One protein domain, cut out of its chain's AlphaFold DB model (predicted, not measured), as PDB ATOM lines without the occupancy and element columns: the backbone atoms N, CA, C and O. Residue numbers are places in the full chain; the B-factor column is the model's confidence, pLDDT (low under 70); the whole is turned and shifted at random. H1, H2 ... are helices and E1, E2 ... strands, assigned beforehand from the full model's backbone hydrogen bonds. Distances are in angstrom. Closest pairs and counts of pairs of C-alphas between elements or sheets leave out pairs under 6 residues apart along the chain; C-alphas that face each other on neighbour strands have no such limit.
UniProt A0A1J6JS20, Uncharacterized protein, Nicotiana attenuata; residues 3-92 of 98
ATOM      1  N   ARG A   3     113.270  59.161  60.729       47.66
ATOM      2  CA  ARG A   3     113.792  58.700  59.440       47.66
ATOM      3  C   ARG A   3     113.060  57.412  59.086       47.66
ATOM      4  O   ARG A   3     113.062  56.479  59.880       47.66
ATOM      5  N   ASN A   4     112.412  57.402  57.924       52.34
ATOM      6  CA  ASN A   4     111.686  56.254  57.368       52.34
ATOM      7  C   ASN A   4     110.493  55.761  58.212       52.34
ATOM      8  O   ASN A   4     110.243  54.561  58.268       52.34
ATOM      9  N   GLY A   5     109.763  56.667  58.865       56.44
ATOM     10  CA  GLY A   5     108.519  56.301  59.548       56.44
ATOM     11  C   GLY A   5     108.690  55.465  60.825       56.44
ATOM     12  O   GLY A   5     107.874  54.610  61.152       56.44
ATOM     13  N   LEU A   6     109.793  55.668  61.544       61.72
ATOM     14  CA  LEU A   6     109.994  55.091  62.870       61.72
ATOM     15  C   LEU A   6     110.016  56.222  63.895       61.72
ATOM     16  O   LEU A   6     110.878  57.104  63.829       61.72
ATOM     17  N   LEU A   7     109.076  56.191  64.840       74.00
ATOM     18  CA  LEU A   7     109.074  57.080  65.999       74.00
ATOM     19  C   LEU A   7     109.757  56.356  67.161       74.00
ATOM     20  O   LEU A   7     109.228  55.396  67.711       74.00
ATOM     21  N   ALA A   8     110.959  56.800  67.517       81.06
ATOM     22  CA  ALA A   8     111.656  56.321  68.704       81.06
ATOM     23  C   ALA A   8     111.355  57.245  69.891       81.06
ATOM     24  O   ALA A   8     111.541  58.460  69.780       81.06
ATOM     25  N   THR A   9     110.911  56.672  71.008       85.56
ATOM     26  CA  THR A   9     110.649  57.377  72.267       85.56
ATOM     27  C   THR A   9     111.682  56.990  73.319       85.56
ATOM     28  O   THR A   9     112.303  55.925  73.241       85.56
ATOM     29  N   VAL A  10     111.890  57.867  74.294       88.69
ATOM     30  CA  VAL A  10     112.773  57.637  75.439       88.69
ATOM     31  C   VAL A  10     112.171  58.312  76.662       88.69
ATOM     32  O   VAL A  10     111.617  59.407  76.549       88.69
ATOM     33  N   ASP A  11     112.265  57.664  77.814       89.50
ATOM     34  CA  ASP A  11     111.947  58.287  79.090       89.50
ATOM     35  C   ASP A  11     113.002  59.350  79.438       89.50
ATOM     36  O   ASP A  11     114.211  59.118  79.337       89.50
ATOM     37  N   VAL A  12     112.544  60.532  79.857       90.19
ATOM     38  CA  VAL A  12     113.424  61.678  80.131       90.19
ATOM     39  C   VAL A  12     114.379  61.392  81.291       90.19
ATOM     40  O   VAL A  12     115.547  61.776  81.220       90.19
ATOM     41  N   ASN A  13     113.934  60.672  82.324       92.38
ATOM     42  CA  ASN A  13     114.788  60.336  83.462       92.38
ATOM     43  C   ASN A  13     115.878  59.347  83.039       92.38
ATOM     44  O   ASN A  13     117.051  59.528  83.365       92.38
ATOM     45  N   ARG A  14     115.525  58.332  82.241       88.69
ATOM     46  CA  ARG A  14     116.501  57.378  81.685       88.69
ATOM     47  C   ARG A  14     117.494  58.057  80.750       88.69
ATOM     48  O   ARG A  14     118.682  57.720  80.774       88.69
ATOM     49  N   LEU A  15     117.034  59.021  79.953       91.56
ATOM     50  CA  LEU A  15     117.897  59.824  79.096       91.56
ATOM     51  C   LEU A  15     118.892  60.642  79.927       91.56
ATOM     52  O   LEU A  15     120.087  60.599  79.637       91.56
ATOM     53  N   ALA A  16     118.421  61.328  80.971       93.00
ATOM     54  CA  ALA A  16     119.264  62.117  81.865       93.00
ATOM     55  C   ALA A  16     120.347  61.255  82.533       93.00
ATOM     56  O   ALA A  16     121.531  61.583  82.446       93.00
ATOM     57  N   SER A  17     119.973  60.104  83.098       89.69
ATOM     58  CA  SER A  17     120.925  59.165  83.708       89.69
ATOM     59  C   SER A  17     121.958  58.648  82.703       89.69
ATOM     60  O   SER A  17     123.148  58.597  83.001       89.69
ATOM     61  N   SER A  18     121.521  58.312  81.485       88.69
ATOM     62  CA  SER A  18     122.427  57.879  80.412       88.69
ATOM     63  C   SER A  18     123.421  58.980  80.036       88.69
ATOM     64  O   SER A  18     124.596  58.699  79.815       88.69
ATOM     65  N   HIS A  19     122.971  60.236  79.988       88.94
ATOM     66  CA  HIS A  19     123.817  61.385  79.676       88.94
ATOM     67  C   HIS A  19     124.896  61.633  80.730       88.94
ATOM     68  O   HIS A  19     126.038  61.889  80.351       88.94
ATOM     69  N   VAL A  20     124.556  61.533  82.018       89.38
ATOM     70  CA  VAL A  20     125.527  61.674  83.115       89.38
ATOM     71  C   VAL A  20     126.604  60.595  83.010       89.38
ATOM     72  O   VAL A  20     127.784  60.925  82.937       89.38
ATOM     73  N   LEU A  21     126.200  59.328  82.873       86.12
ATOM     74  CA  LEU A  21     127.133  58.200  82.774       86.12
ATOM     75  C   LEU A  21     128.055  58.308  81.556       86.12
ATOM     76  O   LEU A  21     129.258  58.079  81.649       86.12
ATOM     77  N   VAL A  22     127.512  58.687  80.394       86.19
ATOM     78  CA  VAL A  22     128.341  58.881  79.199       86.19
ATOM     79  C   VAL A  22     129.304  60.051  79.380       86.19
ATOM     80  O   VAL A  22     130.452  59.944  78.960       86.19
ATOM     81  N   PHE A  23     128.874  61.157  79.991       85.44
ATOM     82  CA  PHE A  23     129.747  62.304  80.247       85.44
ATOM     83  C   PHE A  23     130.915  61.948  81.172       85.44
ATOM     84  O   PHE A  23     132.047  62.359  80.917       85.44
ATOM     85  N   GLU A  24     130.657  61.170  82.221       84.31
ATOM     86  CA  GLU A  24     131.696  60.678  83.127       84.31
ATOM     87  C   GLU A  24     132.729  59.824  82.381       84.31
ATOM     88  O   GLU A  24     133.928  60.056  82.526       84.31
ATOM     89  N   GLU A  25     132.284  58.928  81.498       76.19
ATOM     90  CA  GLU A  25     133.170  58.050  80.723       76.19
ATOM     91  C   GLU A  25     133.899  58.770  79.567       76.19
ATOM     92  O   GLU A  25     135.020  58.416  79.188       76.19
ATOM     93  N   MET A  26     133.298  59.826  79.009       73.88
ATOM     94  CA  MET A  26     133.919  60.672  77.977       73.88
ATOM     95  C   MET A  26     135.180  61.388  78.468       73.88
ATOM     96  O   MET A  26     136.003  61.775  77.641       73.88
ATOM     97  N   LYS A  27     135.374  61.527  79.785       70.12
ATOM     98  CA  LYS A  27     136.623  62.055  80.354       70.12
ATOM     99  C   LYS A  27     137.815  61.116  80.154       70.12
ATOM    100  O   LYS A  27     138.946  61.591  80.171       70.12
ATOM    101  N   ASN A  28     137.570  59.819  79.959       69.06
ATOM    102  CA  ASN A  28     138.616  58.813  79.817       69.06
ATOM    103  C   ASN A  28     138.943  58.551  78.342       69.06
ATOM    104  O   ASN A  28     139.986  58.965  77.844       69.06
ATOM    105  N   THR A  29     138.065  57.834  77.632       66.44
ATOM    106  CA  THR A  29     138.345  57.365  76.256       66.44
ATOM    107  C   THR A  29     137.129  57.363  75.326       66.44
ATOM    108  O   THR A  29     137.258  57.091  74.127       66.44
ATOM    109  N   ALA A  30     135.933  57.663  75.835       69.25
ATOM    110  CA  ALA A  30     134.722  57.642  75.027       69.25
ATOM    111  C   ALA A  30     134.591  58.887  74.137       69.25
ATOM    112  O   ALA A  30     134.769  60.017  74.580       69.25
ATOM    113  N   SER A  31     134.220  58.692  72.866       72.00
ATOM    114  CA  SER A  31     134.023  59.796  71.921       72.00
ATOM    115  C   SER A  31     132.890  59.566  70.907       72.00
ATOM    116  O   SER A  31     132.432  58.450  70.612       72.00
ATOM    117  N   GLY A  32     132.430  60.684  70.344       81.12
ATOM    118  CA  GLY A  32     131.453  60.736  69.261       81.12
ATOM    119  C   GLY A  32     129.991  60.674  69.709       81.12
ATOM    120  O   GLY A  32     129.650  60.812  70.876       81.12
ATOM    121  N   ARG A  33     129.103  60.480  68.729       85.06
ATOM    122  CA  ARG A  33     127.643  60.509  68.914       85.06
ATOM    123  C   ARG A  33     127.104  59.144  69.343       85.06
ATOM    124  O   ARG A  33     127.637  58.115  68.911       85.06
ATOM    125  N   TYR A  34     126.039  59.143  70.135       87.31
ATOM    126  CA  TYR A  34     125.220  57.974  70.451       87.31
ATOM    127  C   TYR A  34     123.740  58.322  70.275       87.31
ATOM    128  O   TYR A  34     123.378  59.488  70.130       87.31
ATOM    129  N   ILE A  35     122.896  57.296  70.252       85.81
ATOM    130  CA  ILE A  35     121.445  57.440  70.304       85.81
ATOM    131  C   ILE A  35     120.965  56.743  71.575       85.81
ATOM    132  O   ILE A  35     121.534  55.717  71.951       85.81
ATOM    133  N   SER A  36     119.971  57.322  72.241       87.31
ATOM    134  CA  SER A  36     119.292  56.719  73.384       87.31
ATOM    135  C   SER A  36     117.809  56.651  73.057       87.31
ATOM    136  O   SER A  36     117.204  57.665  72.707       87.31
ATOM    137  N   PHE A  37     117.252  55.448  73.084       87.69
ATOM    138  CA  PHE A  37     115.830  55.204  72.876       87.69
ATOM    139  C   PHE A  37     115.385  53.992  73.684       87.69
ATOM    140  O   PHE A  37     116.164  53.070  73.900       87.69
ATOM    141  N   ASP A  38     114.119  53.963  74.065       84.69
ATOM    142  CA  ASP A  38     113.525  52.856  74.807       84.69
ATOM    143  C   ASP A  38     112.631  52.013  73.913       84.69
ATOM    144  O   ASP A  38     112.775  50.793  73.831       84.69
ATOM    145  N   ARG A  39     111.726  52.680  73.197       83.56
ATOM    146  CA  ARG A  39     110.728  52.028  72.359       83.56
ATOM    147  C   ARG A  39     110.756  52.622  70.966       83.56
ATOM    148  O   ARG A  39     110.921  53.824  70.783       83.56
ATOM    149  N   VAL A  40     110.588  51.755  69.975       82.00
ATOM    150  CA  VAL A  40     110.369  52.156  68.586       82.00
ATOM    151  C   VAL A  40     108.931  51.815  68.250       82.00
ATOM    152  O   VAL A  40     108.582  50.636  68.232       82.00
ATOM    153  N   ILE A  41     108.135  52.844  67.998       79.38
ATOM    154  CA  ILE A  41     106.751  52.753  67.549       79.38
ATOM    155  C   ILE A  41     106.763  52.360  66.075       79.38
ATOM    156  O   ILE A  41     107.388  53.038  65.251       79.38
ATOM    157  N   ARG A  42     106.126  51.228  65.765       75.69
ATOM    158  CA  ARG A  42     106.115  50.639  64.415       75.69
ATOM    159  C   ARG A  42     104.724  50.463  63.826       75.69
ATOM    160  O   ARG A  42     104.631  50.219  62.624       75.69
ATOM    161  N   SER A  43     103.679  50.543  64.646       75.31
ATOM    162  CA  SER A  43     102.286  50.422  64.217       75.31
ATOM    163  C   SER A  43     101.478  51.669  64.575       75.31
ATOM    164  O   SER A  43     101.846  52.439  65.464       75.31
ATOM    165  N   GLU A  44     100.363  51.848  63.871       76.06
ATOM    166  CA  GLU A  44      99.380  52.895  64.156       76.06
ATOM    167  C   GLU A  44      98.755  52.708  65.541       76.06
ATOM    168  O   GLU A  44      98.666  53.659  66.304       76.06
ATOM    169  N   GLU A  45      98.459  51.471  65.940       80.69
ATOM    170  CA  GLU A  45      97.933  51.162  67.276       80.69
ATOM    171  C   GLU A  45      98.893  51.591  68.402       80.69
ATOM    172  O   GLU A  45      98.480  52.190  69.401       80.69
ATOM    173  N   GLU A  46     100.194  51.315  68.252       80.88
ATOM    174  CA  GLU A  46     101.200  51.756  69.219       80.88
ATOM    175  C   GLU A  46     101.281  53.287  69.291       80.88
ATOM    176  O   GLU A  46     101.534  53.841  70.366       80.88
ATOM    177  N   PHE A  47     101.063  53.954  68.158       79.31
ATOM    178  CA  PHE A  47     101.059  55.405  68.037       79.31
ATOM    179  C   PHE A  47      99.811  56.035  68.671       79.31
ATOM    180  O   PHE A  47      99.938  56.953  69.477       79.31
ATOM    181  N   GLU A  48      98.617  55.508  68.401       81.25
ATOM    182  CA  GLU A  48      97.372  55.950  69.036       81.25
ATOM    183  C   GLU A  48      97.404  55.750  70.550       81.25
ATOM    184  O   GLU A  48      96.945  56.602  71.311       81.25
ATOM    185  N   LYS A  49      97.974  54.631  71.013       86.62
ATOM    186  CA  LYS A  49      98.177  54.396  72.443       86.62
ATOM    187  C   LYS A  49      99.056  55.484  73.059       86.62
ATOM    188  O   LYS A  49      98.688  56.034  74.092       86.62
ATOM    189  N   LEU A  50     100.164  55.832  72.402       85.00
ATOM    190  CA  LEU A  50     101.041  56.914  72.846       85.00
ATOM    191  C   LEU A  50     100.315  58.270  72.863       85.00
ATOM    192  O   LEU A  50     100.488  59.039  73.805       85.00
ATOM    193  N   ALA A  51      99.480  58.556  71.862       83.62
ATOM    194  CA  ALA A  51      98.656  59.766  71.804       83.62
ATOM    195  C   ALA A  51      97.741  59.893  73.024       83.62
ATOM    196  O   ALA A  51      97.735  60.921  73.698       83.62
ATOM    197  N   ARG A  52      97.032  58.810  73.362       87.38
ATOM    198  CA  ARG A  52      96.159  58.762  74.541       87.38
ATOM    199  C   ARG A  52      96.932  58.935  75.846       87.38
ATOM    200  O   ARG A  52      96.477  59.657  76.721       87.38
ATOM    201  N   GLU A  53      98.089  58.286  75.974       88.25
ATOM    202  CA  GLU A  53      98.923  58.354  77.185       88.25
ATOM    203  C   GLU A  53      99.544  59.739  77.400       88.25
ATOM    204  O   GLU A  53      99.712  60.171  78.536       88.25
ATOM    205  N   THR A  54      99.887  60.437  76.317       83.88
ATOM    206  CA  THR A  54     100.548  61.751  76.376       83.88
ATOM    207  C   THR A  54      99.573  62.925  76.320       83.88
ATOM    208  O   THR A  54      99.974  64.054  76.593       83.88
ATOM    209  N   GLY A  55      98.308  62.684  75.958       82.62
ATOM    210  CA  GLY A  55      97.317  63.736  75.714       82.62
ATOM    211  C   GLY A  55      97.639  64.606  74.495       82.62
ATOM    212  O   GLY A  55      97.027  65.655  74.315       82.62
ATOM    213  N   ILE A  56      98.610  64.199  73.669       78.25
ATOM    214  CA  ILE A  56      99.005  64.932  72.469       78.25
ATOM    215  C   ILE A  56      98.079  64.508  71.336       78.25
ATOM    216  O   ILE A  56      98.097  63.363  70.882       78.25
ATOM    217  N   GLU A  57      97.272  65.452  70.862       69.38
ATOM    218  CA  GLU A  57      96.430  65.241  69.696       69.38
ATOM    219  C   GLU A  57      97.288  65.339  68.428       69.38
ATOM    220  O   GLU A  57      97.609  66.417  67.930       69.38
ATOM    221  N   PHE A  58      97.690  64.191  67.889       68.19
ATOM    222  CA  PHE A  58      98.492  64.124  66.667       68.19
ATOM    223  C   PHE A  58      97.661  64.313  65.384       68.19
ATOM    224  O   PHE A  58      98.085  63.866  64.321       68.19
ATOM    225  N   SER A  59      96.501  64.979  65.448       57.72
ATOM    226  CA  SER A  59      95.544  65.118  64.331       57.72
ATOM    227  C   SER A  59      96.141  65.756  63.069       57.72
ATOM    228  O   SER A  59      95.639  65.554  61.967       57.72
ATOM    229  N   THR A  60      97.259  66.476  63.199       55.31
ATOM    230  CA  THR A  60      98.025  67.063  62.086       55.31
ATOM    231  C   THR A  60      99.158  66.180  61.559       55.31
ATOM    232  O   THR A  60      99.666  66.428  60.464       55.31
ATOM    233  N   MET A  61      99.572  65.141  62.287       56.28
ATOM    234  CA  MET A  61     100.602  64.219  61.820       56.28
ATOM    235  C   MET A  61      99.949  63.090  61.034       56.28
ATOM    236  O   MET A  61      99.542  62.078  61.595       56.28
ATOM    237  N   SER A  62      99.846  63.275  59.718       54.19
ATOM    238  CA  SER A  62      99.323  62.256  58.810       54.19
ATOM    239  C   SER A  62      99.991  60.905  59.105       54.19
ATOM    240  O   SER A  62     101.211  60.758  58.970       54.19
ATOM    241  N   THR A  63      99.204  59.916  59.536       54.09
ATOM    242  CA  THR A  63      99.685  58.568  59.874       54.09
ATOM    243  C   THR A  63     100.385  57.923  58.678       54.09
ATOM    244  O   THR A  63     101.367  57.214  58.858       54.09
ATOM    245  N   ASN A  64     100.034  58.311  57.447       52.75
ATOM    246  CA  ASN A  64     100.750  57.952  56.218       52.75
ATOM    247  C   ASN A  64     102.206  58.454  56.145       52.75
ATOM    248  O   ASN A  64     103.038  57.825  55.488       52.75
ATOM    249  N   THR A  65     102.541  59.568  56.802       54.34
ATOM    250  CA  THR A  65     103.911  60.107  56.881       54.34
ATOM    251  C   THR A  65     104.715  59.433  57.994       54.34
ATOM    252  O   THR A  65     105.916  59.211  57.834       54.34
ATOM    253  N   ILE A  66     104.061  59.067  59.104       53.62
ATOM    254  CA  ILE A  66     104.700  58.374  60.234       53.62
ATOM    255  C   ILE A  66     104.841  56.875  59.971       53.62
ATOM    256  O   ILE A  66     105.846  56.312  60.358       53.62
ATOM    257  N   LEU A  67     103.900  56.226  59.292       54.56
ATOM    258  CA  LEU A  67     103.933  54.795  58.960       54.56
ATOM    259  C   LEU A  67     104.286  54.503  57.501       54.56
ATOM    260  O   LEU A  67     104.217  53.348  57.082       54.56
ATOM    261  N   GLY A  68     104.701  55.538  56.764       49.72
ATOM    262  CA  GLY A  68     105.431  55.478  55.499       49.72
ATOM    263  C   GLY A  68     105.096  54.280  54.614       49.72
ATOM    264  O   GLY A  68     105.786  53.263  54.678       49.72
ATOM    265  N   ALA A  69     104.052  54.466  53.802       45.34
ATOM    266  CA  ALA A  69     103.744  53.813  52.529       45.34
ATOM    267  C   ALA A  69     104.194  52.349  52.367       45.34
ATOM    268  O   ALA A  69     105.365  52.031  52.175       45.34
ATOM    269  N   SER A  70     103.196  51.474  52.315       51.53
ATOM    270  CA  SER A  70     103.274  50.018  52.200       51.53
ATOM    271  C   SER A  70     104.276  49.416  51.187       51.53
ATOM    272  O   SER A  70     104.543  48.233  51.308       51.53
ATOM    273  N   ASN A  71     104.860  50.124  50.206       48.19
ATOM    274  CA  ASN A  71     105.397  49.438  49.012       48.19
ATOM    275  C   ASN A  71     106.706  49.941  48.365       48.19
ATOM    276  O   ASN A  71     107.004  49.505  47.256       48.19
ATOM    277  N   THR A  72     107.544  50.780  48.984       45.69
ATOM    278  CA  THR A  72     108.845  51.124  48.357       45.69
ATOM    279  C   THR A  72     110.023  50.948  49.309       45.69
ATOM    280  O   THR A  72     110.243  51.740  50.217       45.69
ATOM    281  N   ASN A  73     110.779  49.861  49.098       48.22
ATOM    282  CA  ASN A  73     112.116  49.589  49.642       48.22
ATOM    283  C   ASN A  73     112.373  50.154  51.049       48.22
ATOM    284  O   ASN A  73     113.111  51.127  51.232       48.22
ATOM    285  N   ARG A  74     111.811  49.495  52.073       54.78
ATOM    286  CA  ARG A  74     112.224  49.712  53.464       54.78
ATOM    287  C   ARG A  74     113.690  49.305  53.597       54.78
ATOM    288  O   ARG A  74     113.996  48.156  53.895       54.78
ATOM    289  N   ILE A  75     114.608  50.252  53.386       52.59
ATOM    290  CA  ILE A  75     115.975  50.157  53.900       52.59
ATOM    291  C   ILE A  75     115.797  49.878  55.390       52.59
ATOM    292  O   ILE A  75     115.331  50.748  56.127       52.59
ATOM    293  N   GLY A  76     116.051  48.637  55.805       58.31
ATOM    294  CA  GLY A  76     115.844  48.159  57.166       58.31
ATOM    295  C   GLY A  76     116.848  48.809  58.105       58.31
ATOM    296  O   GLY A  76     117.821  48.184  58.515       58.31
ATOM    297  N   ILE A  77     116.651  50.091  58.413       64.25
ATOM    298  CA  ILE A  77     117.482  50.815  59.364       64.25
ATOM    299  C   ILE A  77     117.181  50.227  60.741       64.25
ATOM    300  O   ILE A  77     116.170  50.529  61.375       64.25
ATOM    301  N   LYS A  78     118.072  49.351  61.198       72.38
ATOM    302  CA  LYS A  78     118.018  48.775  62.537       72.38
ATOM    303  C   LYS A  78     118.613  49.773  63.527       72.38
ATOM    304  O   LYS A  78     119.830  49.906  63.630       72.38
ATOM    305  N   LEU A  79     117.748  50.470  64.263       77.00
ATOM    306  CA  LEU A  79     118.163  51.249  65.429       77.00
ATOM    307  C   LEU A  79     118.737  50.309  66.500       77.00
ATOM    308  O   LEU A  79     118.196  49.231  66.745       77.00
ATOM    309  N   SER A  80     119.843  50.711  67.124       82.62
ATOM    310  CA  SER A  80     120.514  49.930  68.162       82.62
ATOM    311  C   SER A  80     121.153  50.837  69.206       82.62
ATOM    312  O   SER A  80     121.897  51.755  68.862       82.62
ATOM    313  N   ASN A  81     120.921  50.517  70.478       86.19
ATOM    314  CA  ASN A  81     121.604  51.136  71.614       86.19
ATOM    315  C   ASN A  81     122.959  50.486  71.917       86.19
ATOM    316  O   ASN A  81     123.583  50.840  72.907       86.19
ATOM    317  N   ALA A  82     123.452  49.554  71.090       87.06
ATOM    318  CA  ALA A  82     124.676  48.802  71.384       87.06
ATOM    319  C   ALA A  82     125.875  49.705  71.720       87.06
ATOM    320  O   ALA A  82     126.643  49.393  72.629       87.06
ATOM    321  N   LYS A  83     126.014  50.851  71.035       86.19
ATOM    322  CA  LYS A  83     127.067  51.825  71.351       86.19
ATOM    323  C   LYS A  83     126.866  52.446  72.736       86.19
ATOM    324  O   LYS A  83     127.826  52.505  73.494       86.19
ATOM    325  N   LEU A  84     125.647  52.875  73.064       87.31
ATOM    326  CA  LEU A  84     125.321  53.443  74.373       87.31
ATOM    327  C   LEU A  84     125.529  52.416  75.492       87.31
ATOM    328  O   LEU A  84     126.212  52.715  76.464       87.31
ATOM    329  N   CYS A  85     125.049  51.181  75.321       86.56
ATOM    330  CA  CYS A  85     125.267  50.108  76.292       86.56
ATOM    331  C   CYS A  85     126.759  49.838  76.511       86.56
ATOM    332  O   CYS A  85     127.192  49.667  77.644       86.56
ATOM    333  N   ARG A  86     127.570  49.836  75.443       84.62
ATOM    334  CA  ARG A  86     129.022  49.651  75.568       84.62
ATOM    335  C   ARG A  86     129.677  50.778  76.363       84.62
ATOM    336  O   ARG A  86     130.571  50.498  77.152       84.62
ATOM    337  N   LEU A  87     129.238  52.019  76.149       83.06
ATOM    338  CA  LEU A  87     129.723  53.182  76.891       83.06
ATOM    339  C   LEU A  87     129.360  53.081  78.375       83.06
ATOM    340  O   LEU A  87     130.234  53.199  79.218       83.06
ATOM    341  N   MET A  88     128.104  52.767  78.693       78.69
ATOM    342  CA  MET A  88     127.655  52.650  80.084       78.69
ATOM    343  C   MET A  88     128.294  51.460  80.817       78.69
ATOM    344  O   MET A  88     128.592  51.566  82.003       78.69
ATOM    345  N   SER A  89     128.540  50.337  80.132       75.38
ATOM    346  CA  SER A  89     129.173  49.151  80.731       75.38
ATOM    347  C   SER A  89     130.687  49.279  80.921       75.38
ATOM    348  O   SER A  89     131.242  48.548  81.742       75.38
ATOM    349  N   ALA A  90     131.367  50.165  80.181       64.62
ATOM    350  CA  ALA A  90     132.797  50.429  80.372       64.62
ATOM    351  C   ALA A  90     133.092  50.928  81.799       64.62
ATOM    352  O   ALA A  90     134.071  50.487  82.400       64.62
ATOM    353  N   THR A  91     132.159  51.687  82.384       55.53
ATOM    354  CA  THR A  91     132.169  52.159  83.780       55.53
ATOM    355  C   THR A  91     132.414  51.047  84.811       55.53
ATOM    356  O   THR A  91     133.001  51.291  85.859       55.53
ATOM    357  N   ASN A  92     132.008  49.800  84.531       54.22
ATOM    358  CA  ASN A  92     132.155  48.682  85.473       54.22
ATOM    359  C   ASN A  92     133.464  47.888  85.320       54.22
ATOM    360  O   ASN A  92     133.699  46.970  86.100       54.22
TER     361      ASN A  92
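This is residues 3 to 92 of the 98 residues of an uncharacterized protein of Nicotiana attenuata (UniProt A0A1J6JS20). A short two-stranded ribbon, E1 beside E2, lies in the middle of a flat shape, with H1 and H4 touching toward one end and H2 near little H3 at the other. The printed part has 90 residues, with four named helices and two named strands in the order E1, H1, E2, H2, H3, H4; the class is mostly helix, with helices holding 39 and strands 6 of the 45 residues in named elements, and the sheet E1 - E2 is antiparallel. It is loose, with radius of gyration of the C-alphas 16.3 A and spans 45 by 33 by 18 A.

Find C-alpha 7 at (109.074, 57.080, 65.999), where E1, residues 7 to 9, begins; E2 is residues 39 to 41. H1, residues 12 to 26, runs 20.6 A; H2, 44 to 54, 15.1 A; H3 is 63 to 66; H4, 82 to 90, ends at (132.797, 50.429, 80.372).

Between E1 and E2, at 153 degrees, N 9 and O 39 are 2.9 A apart. H1 touches H4, closest C-alphas Leu 21 and Met 88, 6.2 A, at a steep tilt of 62 degrees. H2 and H3 are close but not clearly touching, closest C-alphas Glu 44 and Thr 63, 7.1 A. Every O i to N i+4 pair is within hydrogen-bond range in H1, H2 and H4; H3 is too short for one.

The farthest C-alphas, Asn 28 and Asn 71, are 46.3 A apart. The printed part has no cut; links H1 to E2 and H3 to H4 are long. Model pLDDT is under 70 at 31 residues, among them 57 to 77.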